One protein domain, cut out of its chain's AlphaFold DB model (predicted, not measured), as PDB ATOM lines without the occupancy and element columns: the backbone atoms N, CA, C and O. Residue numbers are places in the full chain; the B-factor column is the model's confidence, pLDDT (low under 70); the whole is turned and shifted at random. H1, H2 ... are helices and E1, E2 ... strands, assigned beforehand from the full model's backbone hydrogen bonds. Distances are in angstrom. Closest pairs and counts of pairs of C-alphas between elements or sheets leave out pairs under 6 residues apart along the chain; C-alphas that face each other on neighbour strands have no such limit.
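What this domain is: This is residues 180 to 276 of the 276 residues of an uncharacterized protein of Saccharibacter sp. 17.LH.SD (UniProt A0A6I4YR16). Little regular structure: a loop-rich rod with a small sheet, E2 - E1 - E3, at mid-length, H3 towards one end and short H1 towards the other. The 97 printed residues run E1, H1, E2, H2, E3, H3, mixed in class, with 32 in named elements; the sheet is antiparallel. It is only just loose, close to compact: radius of gyration of the C-alphas 15.4 A, spans 49 by 24 by 21 A.

Where its parts are: Find C-alpha 182 at (95.687, 140.232, 99.294), where E1, residues 182 to 186, begins, 12.9 A long. Then come H1, 198 to 201, 5.1 A; E2, 207 to 209, 6.6 A; H2, 214 to 217, 5.0 A; E3, 243 to 247, 13.1 A; and H3, 260 to 270, 15.3 A, ending at C-alpha 270, (85.562, 137.969, 115.805).

How they stand to each other: Beside inner strand E1, find N 184 and O 245 of E3, 2.8 A, and N 183 and O 208 of E2, 2.8 A, within hydrogen-bond range. H1 and H2 are only just not on the sheet, each with 4 pairs of C-alphas within 10 A; H3, with 0, is not on it. In H3 every O i to N i+4 pair is within range; H1 and H2 are too short for one.

The domain as a whole: The C-alphas farthest apart, of Asn 193 and Arg 276, stand 49.6 A apart. The printed part has no cut; links E1 to H1, H2 to E3 and E3 to H3 are long. Residues 273 to 276 have pLDDT under 70.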
ATOM      1  N   ALA A 180     101.057 138.976 104.017       97.50
ATOM      2  CA  ALA A 180      99.891 139.548 103.357       97.50
ATOM      3  C   ALA A 180      99.145 138.468 102.558       97.50
ATOM      4  O   ALA A 180      99.749 137.531 102.031       97.50
ATOM      5  N   ILE A 181      97.824 138.604 102.481       97.88
ATOM      6  CA  ILE A 181      96.949 137.644 101.798       97.88
ATOM      7  C   ILE A 181      96.342 138.202 100.513       97.88
ATOM      8  O   ILE A 181      95.999 137.452  99.602       97.88
ATOM      9  N   ALA A 182      96.233 139.523 100.434       98.00
ATOM     10  CA  ALA A 182      95.687 140.232  99.294       98.00
ATOM     11  C   ALA A 182      96.203 141.675  99.264       98.00
ATOM     12  O   ALA A 182      96.863 142.149 100.195       98.00
ATOM     13  N   VAL A 183      95.880 142.387  98.192       97.81
ATOM     14  CA  VAL A 183      96.219 143.793  98.002       97.81
ATOM     15  C   VAL A 183      95.068 144.535  97.332       97.81
ATOM     16  O   VAL A 183      94.506 144.073  96.343       97.81
ATOM     17  N   ILE A 184      94.729 145.710  97.854       97.12
ATOM     18  CA  ILE A 184      93.843 146.663  97.189       97.12
ATOM     19  C   ILE A 184      94.690 147.500  96.236       97.12
ATOM     20  O   ILE A 184      95.695 148.102  96.634       97.12
ATOM     21  N   TRP A 185      94.267 147.567  94.980       96.62
ATOM     22  CA  TRP A 185      94.904 148.410  93.983       96.62
ATOM     23  C   TRP A 185      94.485 149.872  94.155       96.62
ATOM     24  O   TRP A 185      93.324 150.223  93.962       96.62
ATOM     25  N   ASP A 186      95.436 150.755  94.450       94.88
ATOM     26  CA  ASP A 186      95.218 152.200  94.485       94.88
ATOM     27  C   ASP A 186      95.873 152.849  93.257       94.88
ATOM     28  O   ASP A 186      97.102 152.936  93.134       94.88
ATOM     29  N   ALA A 187      95.040 153.328  92.333       92.69
ATOM     30  CA  ALA A 187      95.478 154.016  91.122       92.69
ATOM     31  C   ALA A 187      95.859 155.493  91.366       92.69
ATOM     32  O   ALA A 187      96.195 156.207  90.417       92.69
ATOM     33  N   ASN A 188      95.797 155.960  92.619       89.56
ATOM     34  CA  ASN A 188      95.852 157.355  93.059       89.56
ATOM     35  C   ASN A 188      94.820 158.249  92.359       89.56
ATOM     36  O   ASN A 188      95.150 159.371  91.975       89.56
ATOM     37  N   ALA A 189      93.589 157.760  92.161       87.56
ATOM     38  CA  ALA A 189      92.541 158.419  91.366       87.56
ATOM     39  C   ALA A 189      92.237 159.878  91.775       87.56
ATOM     40  O   ALA A 189      91.773 160.671  90.964       87.56
ATOM     41  N   SER A 190      92.517 160.250  93.027       86.81
ATOM     42  CA  SER A 190      92.317 161.604  93.557       86.81
ATOM     43  C   SER A 190      93.449 162.587  93.236       86.81
ATOM     44  O   SER A 190      93.374 163.759  93.610       86.81
ATOM     45  N   ARG A 191      94.528 162.145  92.578       85.25
ATOM     46  CA  ARG A 191      95.704 162.983  92.333       85.25
ATOM     47  C   ARG A 191      95.431 163.995  91.209       85.25
ATOM     48  O   ARG A 191      95.259 163.592  90.059       85.25
ATOM     49  N   PRO A 192      95.488 165.312  91.480       84.31
ATOM     50  CA  PRO A 192      95.247 166.316  90.452       84.31
ATOM     51  C   PRO A 192      96.331 166.273  89.369       84.31
ATOM     52  O   PRO A 192      97.511 166.054  89.660       84.31
ATOM     53  N   ASN A 193      95.927 166.529  88.120       83.31
ATOM     54  CA  ASN A 193      96.802 166.582  86.941       83.31
ATOM     55  C   ASN A 193      97.603 165.295  86.683       83.31
ATOM     56  O   ASN A 193      98.673 165.332  86.068       83.31
ATOM     57  N   TYR A 194      97.112 164.153  87.164       81.62
ATOM     58  CA  TYR A 194      97.704 162.865  86.860       81.62
ATOM     59  C   TYR A 194      96.942 162.201  85.709       81.62
ATOM     60  O   TYR A 194      95.751 161.927  85.801       81.62
ATOM     61  N   HIS A 195      97.634 161.972  84.592       85.44
ATOM     62  CA  HIS A 195      97.060 161.300  83.428       85.44
ATOM     63  C   HIS A 195      97.013 159.796  83.681       85.44
ATOM     64  O   HIS A 195      97.946 159.061  83.351       85.44
ATOM     65  N   HIS A 196      95.936 159.370  84.334       85.44
ATOM     66  CA  HIS A 196      95.687 157.973  84.635       85.44
ATOM     67  C   HIS A 196      95.604 157.140  83.363       85.44
ATOM     68  O   HIS A 196      95.006 157.532  82.363       85.44
ATOM     69  N   ARG A 197      96.173 155.944  83.453       89.94
ATOM     70  CA  ARG A 197      95.974 154.894  82.468       89.94
ATOM     71  C   ARG A 197      94.580 154.289  82.669       89.94
ATOM     72  O   ARG A 197      94.301 153.887  83.806       89.94
ATOM     73  N   PRO A 198      93.712 154.228  81.642       91.88
ATOM     74  CA  PRO A 198      92.353 153.705  81.788       91.88
ATOM     75  C   PRO A 198      92.314 152.311  82.424       91.88
ATOM     76  O   PRO A 198      91.518 152.059  83.323       91.88
ATOM     77  N   GLU A 199      93.238 151.436  82.033       91.75
ATOM     78  CA  GLU A 199      93.351 150.071  82.533       91.75
ATOM     79  C   GLU A 199      93.782 150.000  84.007       91.75
ATOM     80  O   GLU A 199      93.324 149.125  84.737       91.75
ATOM     81  N   HIS A 200      94.614 150.934  84.486       93.06
ATOM     82  CA  HIS A 200      94.982 151.008  85.909       93.06
ATOM     83  C   HIS A 200      93.875 151.651  86.741       93.06
ATOM     84  O   HIS A 200      93.652 151.234  87.875       93.06
ATOM     85  N   LEU A 201      93.170 152.643  86.191       93.00
ATOM     86  CA  LEU A 201      92.035 153.280  86.858       93.00
ATOM     87  C   LEU A 201      90.864 152.302  87.015       93.00
ATOM     88  O   LEU A 201      90.240 152.272  88.069       93.00
ATOM     89  N   ALA A 202      90.632 151.437  86.025       94.12
ATOM     90  CA  ALA A 202      89.628 150.374  86.084       94.12
ATOM     91  C   ALA A 202      89.901 149.318  87.173       94.12
ATOM     92  O   ALA A 202      89.002 148.558  87.534       94.12
ATOM     93  N   ARG A 203      91.132 149.250  87.700       94.94
ATOM     94  CA  ARG A 203      91.504 148.392  88.837       94.94
ATOM     95  C   ARG A 203      91.375 149.097  90.184       94.94
ATOM     96  O   ARG A 203      91.489 148.438  91.208       94.94
ATOM     97  N   ASN A 204      91.152 150.410  90.212       95.69
ATOM     98  CA  ASN A 204      91.143 151.183  91.448       95.69
ATOM     99  C   ASN A 204      90.106 150.650  92.451       95.69
ATOM    100  O   ASN A 204      88.927 150.544  92.128       95.69
ATOM    101  N   GLY A 205      90.555 150.340  93.666       95.69
ATOM    102  CA  GLY A 205      89.740 149.769  94.735       95.69
ATOM    103  C   GLY A 205      89.513 148.258  94.635       95.69
ATOM    104  O   GLY A 205      88.990 147.680  95.582       95.69
ATOM    105  N   LYS A 206      89.918 147.597  93.540       96.94
ATOM    106  CA  LYS A 206      89.792 146.139  93.416       96.94
ATOM    107  C   LYS A 206      90.799 145.424  94.307       96.94
ATOM    108  O   LYS A 206      91.933 145.885  94.465       96.94
ATOM    109  N   ILE A 207      90.369 144.291  94.853       97.88
ATOM    110  CA  ILE A 207      91.186 143.404  95.676       97.88
ATOM    111  C   ILE A 207      91.750 142.303  94.785       97.88
ATOM    112  O   ILE A 207      91.004 141.629  94.083       97.88
ATOM    113  N   PHE A 208      93.061 142.119  94.857       98.00
ATOM    114  CA  PHE A 208      93.782 141.039  94.201       98.00
ATOM    115  C   PHE A 208      94.387 140.123  95.260       98.00
ATOM    116  O   PHE A 208      95.022 140.597  96.204       98.00
ATOM    117  N   VAL A 209      94.198 138.817  95.116       97.88
ATOM    118  CA  VAL A 209      94.746 137.802  96.025       97.88
ATOM    119  C   VAL A 209      96.218 137.557  95.694       97.88
ATOM    120  O   VAL A 209      96.602 137.569  94.526       97.88
ATOM    121  N   LEU A 210      97.045 137.334  96.718       96.94
ATOM    122  CA  LEU A 210      98.431 136.893  96.537       96.94
ATOM    123  C   LEU A 210      98.458 135.364  96.422       96.94
ATOM    124  O   LEU A 210      97.969 134.666  97.320       96.94
ATOM    125  N   LYS A 211      99.000 134.833  95.320       94.56
ATOM    126  CA  LYS A 211      98.976 133.383  95.017       94.56
ATOM    127  C   LYS A 211      99.660 132.535  96.083       94.56
ATOM    128  O   LYS A 211      99.228 131.415  96.356       94.56
ATOM    129  N   ASP A 212     100.731 133.046  96.673       93.88
ATOM    130  CA  ASP A 212     101.524 132.364  97.696       93.88
ATOM    131  C   ASP A 212     100.996 132.583  99.126       93.88
ATOM    132  O   ASP A 212     101.582 132.086 100.091       93.88
ATOM    133  N   SER A 213      99.865 133.281  99.282       96.38
ATOM    134  CA  SER A 213      99.289 133.543 100.597       96.38
ATOM    135  C   SER A 213      98.802 132.277 101.295       96.38
ATOM    136  O   SER A 213      98.140 131.415 100.712       96.38
ATOM    137  N   TRP A 214      99.039 132.203 102.606       96.12
ATOM    138  CA  TRP A 214      98.551 131.098 103.437       96.12
ATOM    139  C   TRP A 214      97.022 130.955 103.364       96.12
ATOM    140  O   TRP A 214      96.502 129.843 103.419       96.12
ATOM    141  N   ALA A 215      96.298 132.072 103.233       97.00
ATOM    142  CA  ALA A 215      94.842 132.095 103.187       97.00
ATOM    143  C   ALA A 215      94.304 131.397 101.933       97.00
ATOM    144  O   ALA A 215      93.386 130.576 102.025       97.00
ATOM    145  N   TYR A 216      94.906 131.678 100.776       97.25
ATOM    146  CA  TYR A 216      94.556 131.016  99.526       97.25
ATOM    147  C   TYR A 216      94.997 129.546  99.530       97.25
ATOM    148  O   TYR A 216      94.178 128.661  99.286       97.25
ATOM    149  N   GLN A 217      96.249 129.268  99.911       96.62
ATOM    150  CA  GLN A 217      96.813 127.910  99.931       96.62
ATOM    151  C   GLN A 217      96.038 126.950 100.847       96.62
ATOM    152  O   GLN A 217      95.859 125.779 100.523       96.62
ATOM    153  N   ASN A 218      95.507 127.450 101.965       96.62
ATOM    154  CA  ASN A 218      94.732 126.649 102.913       96.62
ATOM    155  C   ASN A 218      93.221 126.607 102.604       96.62
ATOM    156  O   ASN A 218      92.453 126.060 103.406       96.62
ATOM    157  N   GLY A 219      92.773 127.170 101.477       96.88
ATOM    158  CA  GLY A 219      91.382 127.107 101.021       96.88
ATOM    159  C   GLY A 219      90.401 127.989 101.802       96.88
ATOM    160  O   GLY A 219      89.210 127.672 101.857       96.88
ATOM    161  N   TYR A 220      90.871 129.068 102.435       97.81
ATOM    162  CA  TYR A 220      89.997 130.051 103.095       97.81
ATOM    163  C   TYR A 220      89.399 131.064 102.108       97.81
ATOM    164  O   TYR A 220      88.347 131.637 102.378       97.81
ATOM    165  N   ILE A 221      90.055 131.262 100.964       97.81
ATOM    166  CA  ILE A 221      89.629 132.158  99.884       97.81
ATOM    167  C   ILE A 221      89.069 131.316  98.729       97.81
ATOM    168  O   ILE A 221      89.561 130.215  98.461       97.81
ATOM    169  N   LYS A 222      88.015 131.805  98.063       97.06
ATOM    170  CA  LYS A 222      87.424 131.155  96.881       97.06
ATOM    171  C   LYS A 222      88.432 131.070  95.726       97.06
ATOM    172  O   LYS A 222      89.414 131.801  95.676       97.06
ATOM    173  N   LYS A 223      88.172 130.164  94.777       92.88
ATOM    174  CA  LYS A 223      89.025 129.975  93.586       92.88
ATOM    175  C   LYS A 223      88.778 131.008  92.486       92.88
ATOM    176  O   LYS A 223      89.686 131.272  91.709       92.88
ATOM    177  N   ASP A 224      87.563 131.543  92.411       93.12
ATOM    178  CA  ASP A 224      87.175 132.564  91.435       93.12
ATOM    179  C   ASP A 224      87.547 133.951  91.973       93.12
ATOM    180  O   ASP A 224      86.728 134.654  92.564       93.12
ATOM    181  N   VAL A 225      88.842 134.270  91.899       94.75
ATOM    182  CA  VAL A 225      89.436 135.520  92.387       94.75
ATOM    183  C   VAL A 225      90.497 136.016  91.412       94.75
ATOM    184  O   VAL A 225      91.189 135.225  90.771       94.75
ATOM    185  N   ASP A 226      90.663 137.335  91.340       96.31
ATOM    186  CA  ASP A 226      91.759 137.946  90.595       96.31
ATOM    187  C   ASP A 226      93.067 137.850  91.399       96.31
ATOM    188  O   ASP A 226      93.108 138.205  92.582       96.31
ATOM    189  N   PHE A 227      94.160 137.420  90.762       96.81
ATOM    190  CA  PHE A 227      95.483 137.352  91.392       96.81
ATOM    191  C   PHE A 227      96.343 138.563  91.059       96.81
ATOM    192  O   PHE A 227      96.370 139.022  89.917       96.81
ATOM    193  N   TYR A 228      97.115 139.047  92.033       96.06
ATOM    194  CA  TYR A 228      98.021 140.177  91.820       96.06
ATOM    195  C   TYR A 228      99.157 139.815  90.857       96.06
ATOM    196  O   TYR A 228      99.521 140.620  90.003       96.06
ATOM    197  N   GLU A 229      99.690 138.597  90.952       93.75
ATOM    198  CA  GLU A 229     100.805 138.117  90.132       93.75
ATOM    199  C   GLU A 229     100.448 137.982  88.643       93.75
ATOM    200  O   GLU A 229     101.350 137.948  87.808       93.75
ATOM    201  N   ASP A 230      99.155 137.950  88.305       94.19
ATOM    202  CA  ASP A 230      98.661 137.962  86.919       94.19
ATOM    203  C   ASP A 230      98.451 139.388  86.379       94.19
ATOM    204  O   ASP A 230      98.041 139.586  85.234       94.19
ATOM    205  N   THR A 231      98.749 140.405  87.191       91.06
ATOM    206  CA  THR A 231      98.651 141.813  86.811       91.06
ATOM    207  C   THR A 231     100.018 142.446  86.576       91.06
ATOM    208  O   THR A 231     101.063 141.973  87.021       91.06
ATOM    209  N   GLU A 232     100.019 143.580  85.876       90.44
ATOM    210  CA  GLU A 232     101.189 144.451  85.847       90.44
ATOM    211  C   GLU A 232     101.443 145.022  87.253       90.44
ATOM    212  O   GLU A 232     100.547 145.612  87.851       90.44
ATOM    213  N   GLY A 233     102.668 144.891  87.773       90.25
ATOM    214  CA  GLY A 233     102.994 145.335  89.130       90.25
ATOM    215  C   GLY A 233     102.883 146.850  89.347       90.25
ATOM    216  O   GLY A 233     102.954 147.661  88.415       90.25
ATOM    217  N   PHE A 234     102.782 147.260  90.609       93.69
ATOM    218  CA  PHE A 234     102.666 148.672  90.987       93.69
ATOM    219  C   PHE A 234     103.845 149.529  90.505       93.69
ATOM    220  O   PHE A 234     105.010 149.148  90.619       93.69
ATOM    221  N   ALA A 235     103.532 150.721  89.985       91.38
ATOM    222  CA  ALA A 235     104.495 151.695  89.463       91.38
ATOM    223  C   ALA A 235     105.459 151.164  88.373       91.38
ATOM    224  O   ALA A 235     106.446 151.826  88.060       91.38
ATOM    225  N   THR A 236     105.209 149.994  87.774       87.69
ATOM    226  CA  THR A 236     106.116 149.393  86.777       87.69
ATOM    227  C   THR A 236     106.044 150.106  85.425       87.69
ATOM    228  O   THR A 236     107.095 150.459  84.872       87.69
ATOM    229  N   ALA A 237     104.831 150.400  84.942       87.25
ATOM    230  CA  ALA A 237     104.610 151.169  83.723       87.25
ATOM    231  C   ALA A 237     105.293 152.552  83.781       87.25
ATOM    232  O   ALA A 237     105.314 153.195  84.838       87.25
ATOM    233  N   PRO A 238     105.802 153.081  82.650       84.31
ATOM    234  CA  PRO A 238     106.388 154.417  82.604       84.31
ATOM    235  C   PRO A 238     105.423 155.474  83.139       84.31
ATOM    236  O   PRO A 238     104.268 155.546  82.697       84.31
ATOM    237  N   PHE A 239     105.915 156.300  84.068       84.19
ATOM    238  CA  PHE A 239     105.163 157.381  84.708       84.19
ATOM    239  C   PHE A 239     103.955 156.908  85.533       84.19
ATOM    240  O   PHE A 239     103.062 157.700  85.853       84.19
ATOM    241  N   CYS A 240     103.921 155.626  85.897       88.62
ATOM    242  CA  CYS A 240     102.928 155.080  86.803       88.62
ATOM    243  C   CYS A 240     103.253 155.449  88.259       88.62
ATOM    244  O   CYS A 240     104.411 155.470  88.671       88.62
ATOM    245  N   SER A 241     102.223 155.759  89.045       87.94
ATOM    246  CA  SER A 241     102.355 155.992  90.486       87.94
ATOM    247  C   SER A 241     101.437 155.113  91.330       87.94
ATOM    248  O   SER A 241     101.425 155.287  92.545       87.94
ATOM    249  N   CYS A 242     100.702 154.181  90.708       92.94
ATOM    250  CA  CYS A 242      99.830 153.230  91.396       92.94
ATOM    251  C   CYS A 242     100.581 152.517  92.526       92.94
ATOM    252  O   CYS A 242     101.776 152.231  92.402       92.94
ATOM    253  N   LYS A 243      99.874 152.232  93.615       93.56
ATOM    254  CA  LYS A 243     100.411 151.598  94.822       93.56
ATOM    255  C   LYS A 243      99.436 150.542  95.341       93.56
ATOM    256  O   LYS A 243      98.254 150.572  95.014       93.56
ATOM    257  N   GLY A 244      99.951 149.626  96.151       94.88
ATOM    258  CA  GLY A 244      99.155 148.597  96.812       94.88
ATOM    259  C   GLY A 244      98.901 148.936  98.274       94.88
ATOM    260  O   GLY A 244      99.817 149.397  98.959       94.88
ATOM    261  N   ILE A 245      97.683 148.674  98.744       95.69
ATOM    262  CA  ILE A 245      97.334 148.636 100.169       95.69
ATOM    263  C   ILE A 245      97.155 147.162 100.536       95.69
ATOM    264  O   ILE A 245      96.219 146.519 100.072       95.69
ATOM    265  N   TYR A 246      98.088 146.608 101.304       96.94
ATOM    266  CA  TYR A 246      98.132 145.172 101.581       96.94
ATOM    267  C   TYR A 246      97.231 144.791 102.755       96.94
ATOM    268  O   TYR A 246      97.163 145.512 103.750       96.94
ATOM    269  N   LEU A 247      96.567 143.645 102.620       97.19
ATOM    270  CA  LEU A 247      95.642 143.070 103.594       97.19
ATOM    271  C   LEU A 247      96.277 141.834 104.231       97.19
ATOM    272  O   LEU A 247      96.951 141.064 103.543       97.19
ATOM    273  N   TYR A 248      96.060 141.635 105.532       95.88
ATOM    274  CA  TYR A 248      96.788 140.633 106.325       95.88
ATOM    275  C   TYR A 248      95.881 139.614 107.009       95.88
ATOM    276  O   TYR A 248      96.342 138.531 107.367       95.88
ATOM    277  N   SER A 249      94.603 139.943 107.188       94.94
ATOM    278  CA  SER A 249      93.634 139.105 107.884       94.94
ATOM    279  C   SER A 249      92.460 138.749 106.982       94.94
ATOM    280  O   SER A 249      92.030 139.543 106.151       94.94
ATOM    281  N   LEU A 250      91.869 137.570 107.206       96.62
ATOM    282  CA  LEU A 250      90.613 137.181 106.555       96.62
ATOM    283  C   LEU A 250      89.475 138.163 106.878       96.62
ATOM    284  O   LEU A 250      88.559 138.311 106.082       96.62
ATOM    285  N   THR A 251      89.544 138.856 108.021       95.69
ATOM    286  CA  THR A 251      88.580 139.902 108.406       95.69
ATOM    287  C   THR A 251      88.647 141.144 107.525       95.69
ATOM    288  O   THR A 251      87.709 141.935 107.543       95.69
ATOM    289  N   ASP A 252      89.754 141.332 106.805       94.81
ATOM    290  CA  ASP A 252      89.962 142.470 105.910       94.81
ATOM    291  C   ASP A 252      89.387 142.199 104.510       94.81
ATOM    292  O   ASP A 252      89.324 143.105 103.680       94.81
ATOM    293  N   LEU A 253      88.999 140.948 104.232       96.62
ATOM    294  CA  LEU A 253      88.412 140.536 102.965       96.62
ATOM    295  C   LEU A 253      86.879 140.611 103.018       96.62
ATOM    296  O   LEU A 253      86.283 140.276 104.046       96.62
ATOM    297  N   PRO A 254      86.226 140.986 101.906       96.06
ATOM    298  CA  PRO A 254      84.784 140.850 101.760       96.06
ATOM    299  C   PRO A 254      84.328 139.391 101.901       96.06
ATOM    300  O   PRO A 254      85.016 138.465 101.460       96.06
ATOM    301  N   GLU A 255      83.153 139.176 102.495       95.75
ATOM    302  CA  GLU A 255      82.607 137.835 102.758       95.75
ATOM    303  C   GLU A 255      82.421 137.028 101.468       95.75
ATOM    304  O   GLU A 255      82.643 135.817 101.441       95.75
ATOM    305  N   GLU A 256      82.107 137.699 100.361       95.50
ATOM    306  CA  GLU A 256      81.971 137.092  99.045       95.50
ATOM    307  C   GLU A 256      83.271 136.479  98.507       95.50
ATOM    308  O   GLU A 256      83.192 135.603  97.646       95.50
ATOM    309  N   MET A 257      84.444 136.866  99.019       97.12
ATOM    310  CA  MET A 257      85.733 136.270  98.643       97.12
ATOM    311  C   MET A 257      86.088 135.031  99.478       97.12
ATOM    312  O   MET A 257      87.009 134.292  99.122       97.12
ATOM    313  N   LEU A 258      85.380 134.781 100.581       97.75
ATOM    314  CA  LEU A 258      85.696 133.719 101.533       97.75
ATOM    315  C   LEU A 258      84.918 132.433 101.230       97.75
ATOM    316  O   LEU A 258      83.759 132.452 100.822       97.75
ATOM    317  N   THR A 259      85.554 131.282 101.444       97.94
ATOM    318  CA  THR A 259      84.850 129.988 101.466       97.94
ATOM    319  C   THR A 259      84.053 129.842 102.764       97.94
ATOM    320  O   THR A 259      84.257 130.604 103.706       97.94
ATOM    321  N   GLU A 260      83.202 128.819 102.884       97.12
ATOM    322  CA  GLU A 260      82.549 128.485 104.166       97.12
ATOM    323  C   GLU A 260      83.573 128.299 105.297       97.12
ATOM    324  O   GLU A 260      83.388 128.789 106.411       97.12
ATOM    325  N   LYS A 261      84.718 127.676 104.982       97.12
ATOM    326  CA  LYS A 261      85.862 127.545 105.892       97.12
ATOM    327  C   LYS A 261      86.441 128.912 106.284       97.12
ATOM    328  O   LYS A 261      86.773 129.122 107.449       97.12
ATOM    329  N   GLY A 262      86.574 129.830 105.326       96.44
ATOM    330  CA  GLY A 262      86.985 131.220 105.557       96.44
ATOM    331  C   GLY A 262      86.027 131.978 106.472       96.44
ATOM    332  O   GLY A 262      86.464 132.587 107.446       96.44
ATOM    333  N   LEU A 263      84.724 131.884 106.203       96.75
ATOM    334  CA  LEU A 263      83.673 132.529 106.991       96.75
ATOM    335  C   LEU A 263      83.642 132.010 108.432       96.75
ATOM    336  O   LEU A 263      83.603 132.810 109.367       96.75
ATOM    337  N   ALA A 264      83.738 130.692 108.624       95.50
ATOM    338  CA  ALA A 264      83.831 130.088 109.952       95.50
ATOM    339  C   ALA A 264      85.062 130.598 110.723       95.50
ATOM    340  O   ALA A 264      84.941 131.015 111.875       95.50
ATOM    341  N   ALA A 265      86.228 130.664 110.070       94.62
ATOM    342  CA  ALA A 265      87.443 131.199 110.684       94.62
ATOM    343  C   ALA A 265      87.299 132.681 111.073       94.62
ATOM    344  O   ALA A 265      87.697 133.074 112.169       94.62
ATOM    345  N   VAL A 266      86.691 133.508 110.216       94.56
ATOM    346  CA  VAL A 266      86.399 134.919 110.528       94.56
ATOM    347  C   VAL A 266      85.457 135.042 111.721       94.56
ATOM    348  O   VAL A 266      85.690 135.875 112.601       94.56
ATOM    349  N   HIS A 267      84.417 134.211 111.783       92.62
ATOM    350  CA  HIS A 267      83.489 134.174 112.908       92.62
ATOM    351  C   HIS A 267      84.203 133.807 114.222       92.62
ATOM    352  O   HIS A 267      83.994 134.465 115.243       92.62
ATOM    353  N   ASP A 268      85.100 132.821 114.205       91.25
ATOM    354  CA  ASP A 268      85.879 132.428 115.384       91.25
ATOM    355  C   ASP A 268      86.868 133.514 115.833       91.25
ATOM    356  O   ASP A 268      87.030 133.744 117.038       91.25
ATOM    357  N   ILE A 269      87.487 134.229 114.885       89.38
ATOM    358  CA  ILE A 269      88.364 135.378 115.159       89.38
ATOM    359  C   ILE A 269      87.571 136.506 115.830       89.38
ATOM    360  O   ILE A 269      87.989 137.000 116.881       89.38
ATOM    361  N   LYS A 270      86.415 136.890 115.269       87.56
ATOM    362  CA  LYS A 270      85.562 137.969 115.805       87.56
ATOM    363  C   LYS A 270      85.035 137.652 117.208       87.56
ATOM    364  O   LYS A 270      84.934 138.551 118.034       87.56
ATOM    365  N   ASN A 271      84.771 136.377 117.497       85.38
ATOM    366  CA  ASN A 271      84.283 135.914 118.799       85.38
ATOM    367  C   ASN A 271      85.397 135.544 119.796       85.38
ATOM    368  O   ASN A 271      85.117 134.967 120.846       85.38
ATOM    369  N   GLY A 272      86.666 135.839 119.485       73.25
ATOM    370  CA  GLY A 272      87.790 135.638 120.404       73.25
ATOM    371  C   GLY A 272      88.190 134.177 120.640       73.25
ATOM    372  O   GLY A 272      89.027 133.913 121.500       73.25
ATOM    373  N   LYS A 273      87.647 133.225 119.870       61.78
ATOM    374  CA  LYS A 273      87.979 131.792 119.977       61.78
ATOM    375  C   LYS A 273      89.295 131.420 119.276       61.78
ATOM    376  O   LYS A 273      89.789 130.315 119.469       61.78
ATOM    377  N   GLY A 274      89.877 132.347 118.508       54.84
ATOM    378  CA  GLY A 274      91.100 132.152 117.718       54.84
ATOM    379  C   GLY A 274      92.419 132.643 118.336       54.84
ATOM    380  O   GLY A 274      93.427 132.633 117.638       54.84
ATOM    381  N   LYS A 275      92.460 133.092 119.601       41.22
ATOM    382  CA  LYS A 275      93.734 133.398 120.286       41.22
ATOM    383  C   LYS A 275      94.246 132.163 121.034       41.22
ATOM    384  O   LYS A 275      93.903 131.964 122.198       41.22
ATOM    385  N   ARG A 276      95.074 131.357 120.373       37.09
ATOM    386  CA  ARG A 276      96.065 130.479 121.007       37.09
ATOM    387  C   ARG A 276      97.371 130.580 120.241       37.09
ATOM    388  O   ARG A 276      97.298 130.534 118.995       37.09
TER     389      ARG A 276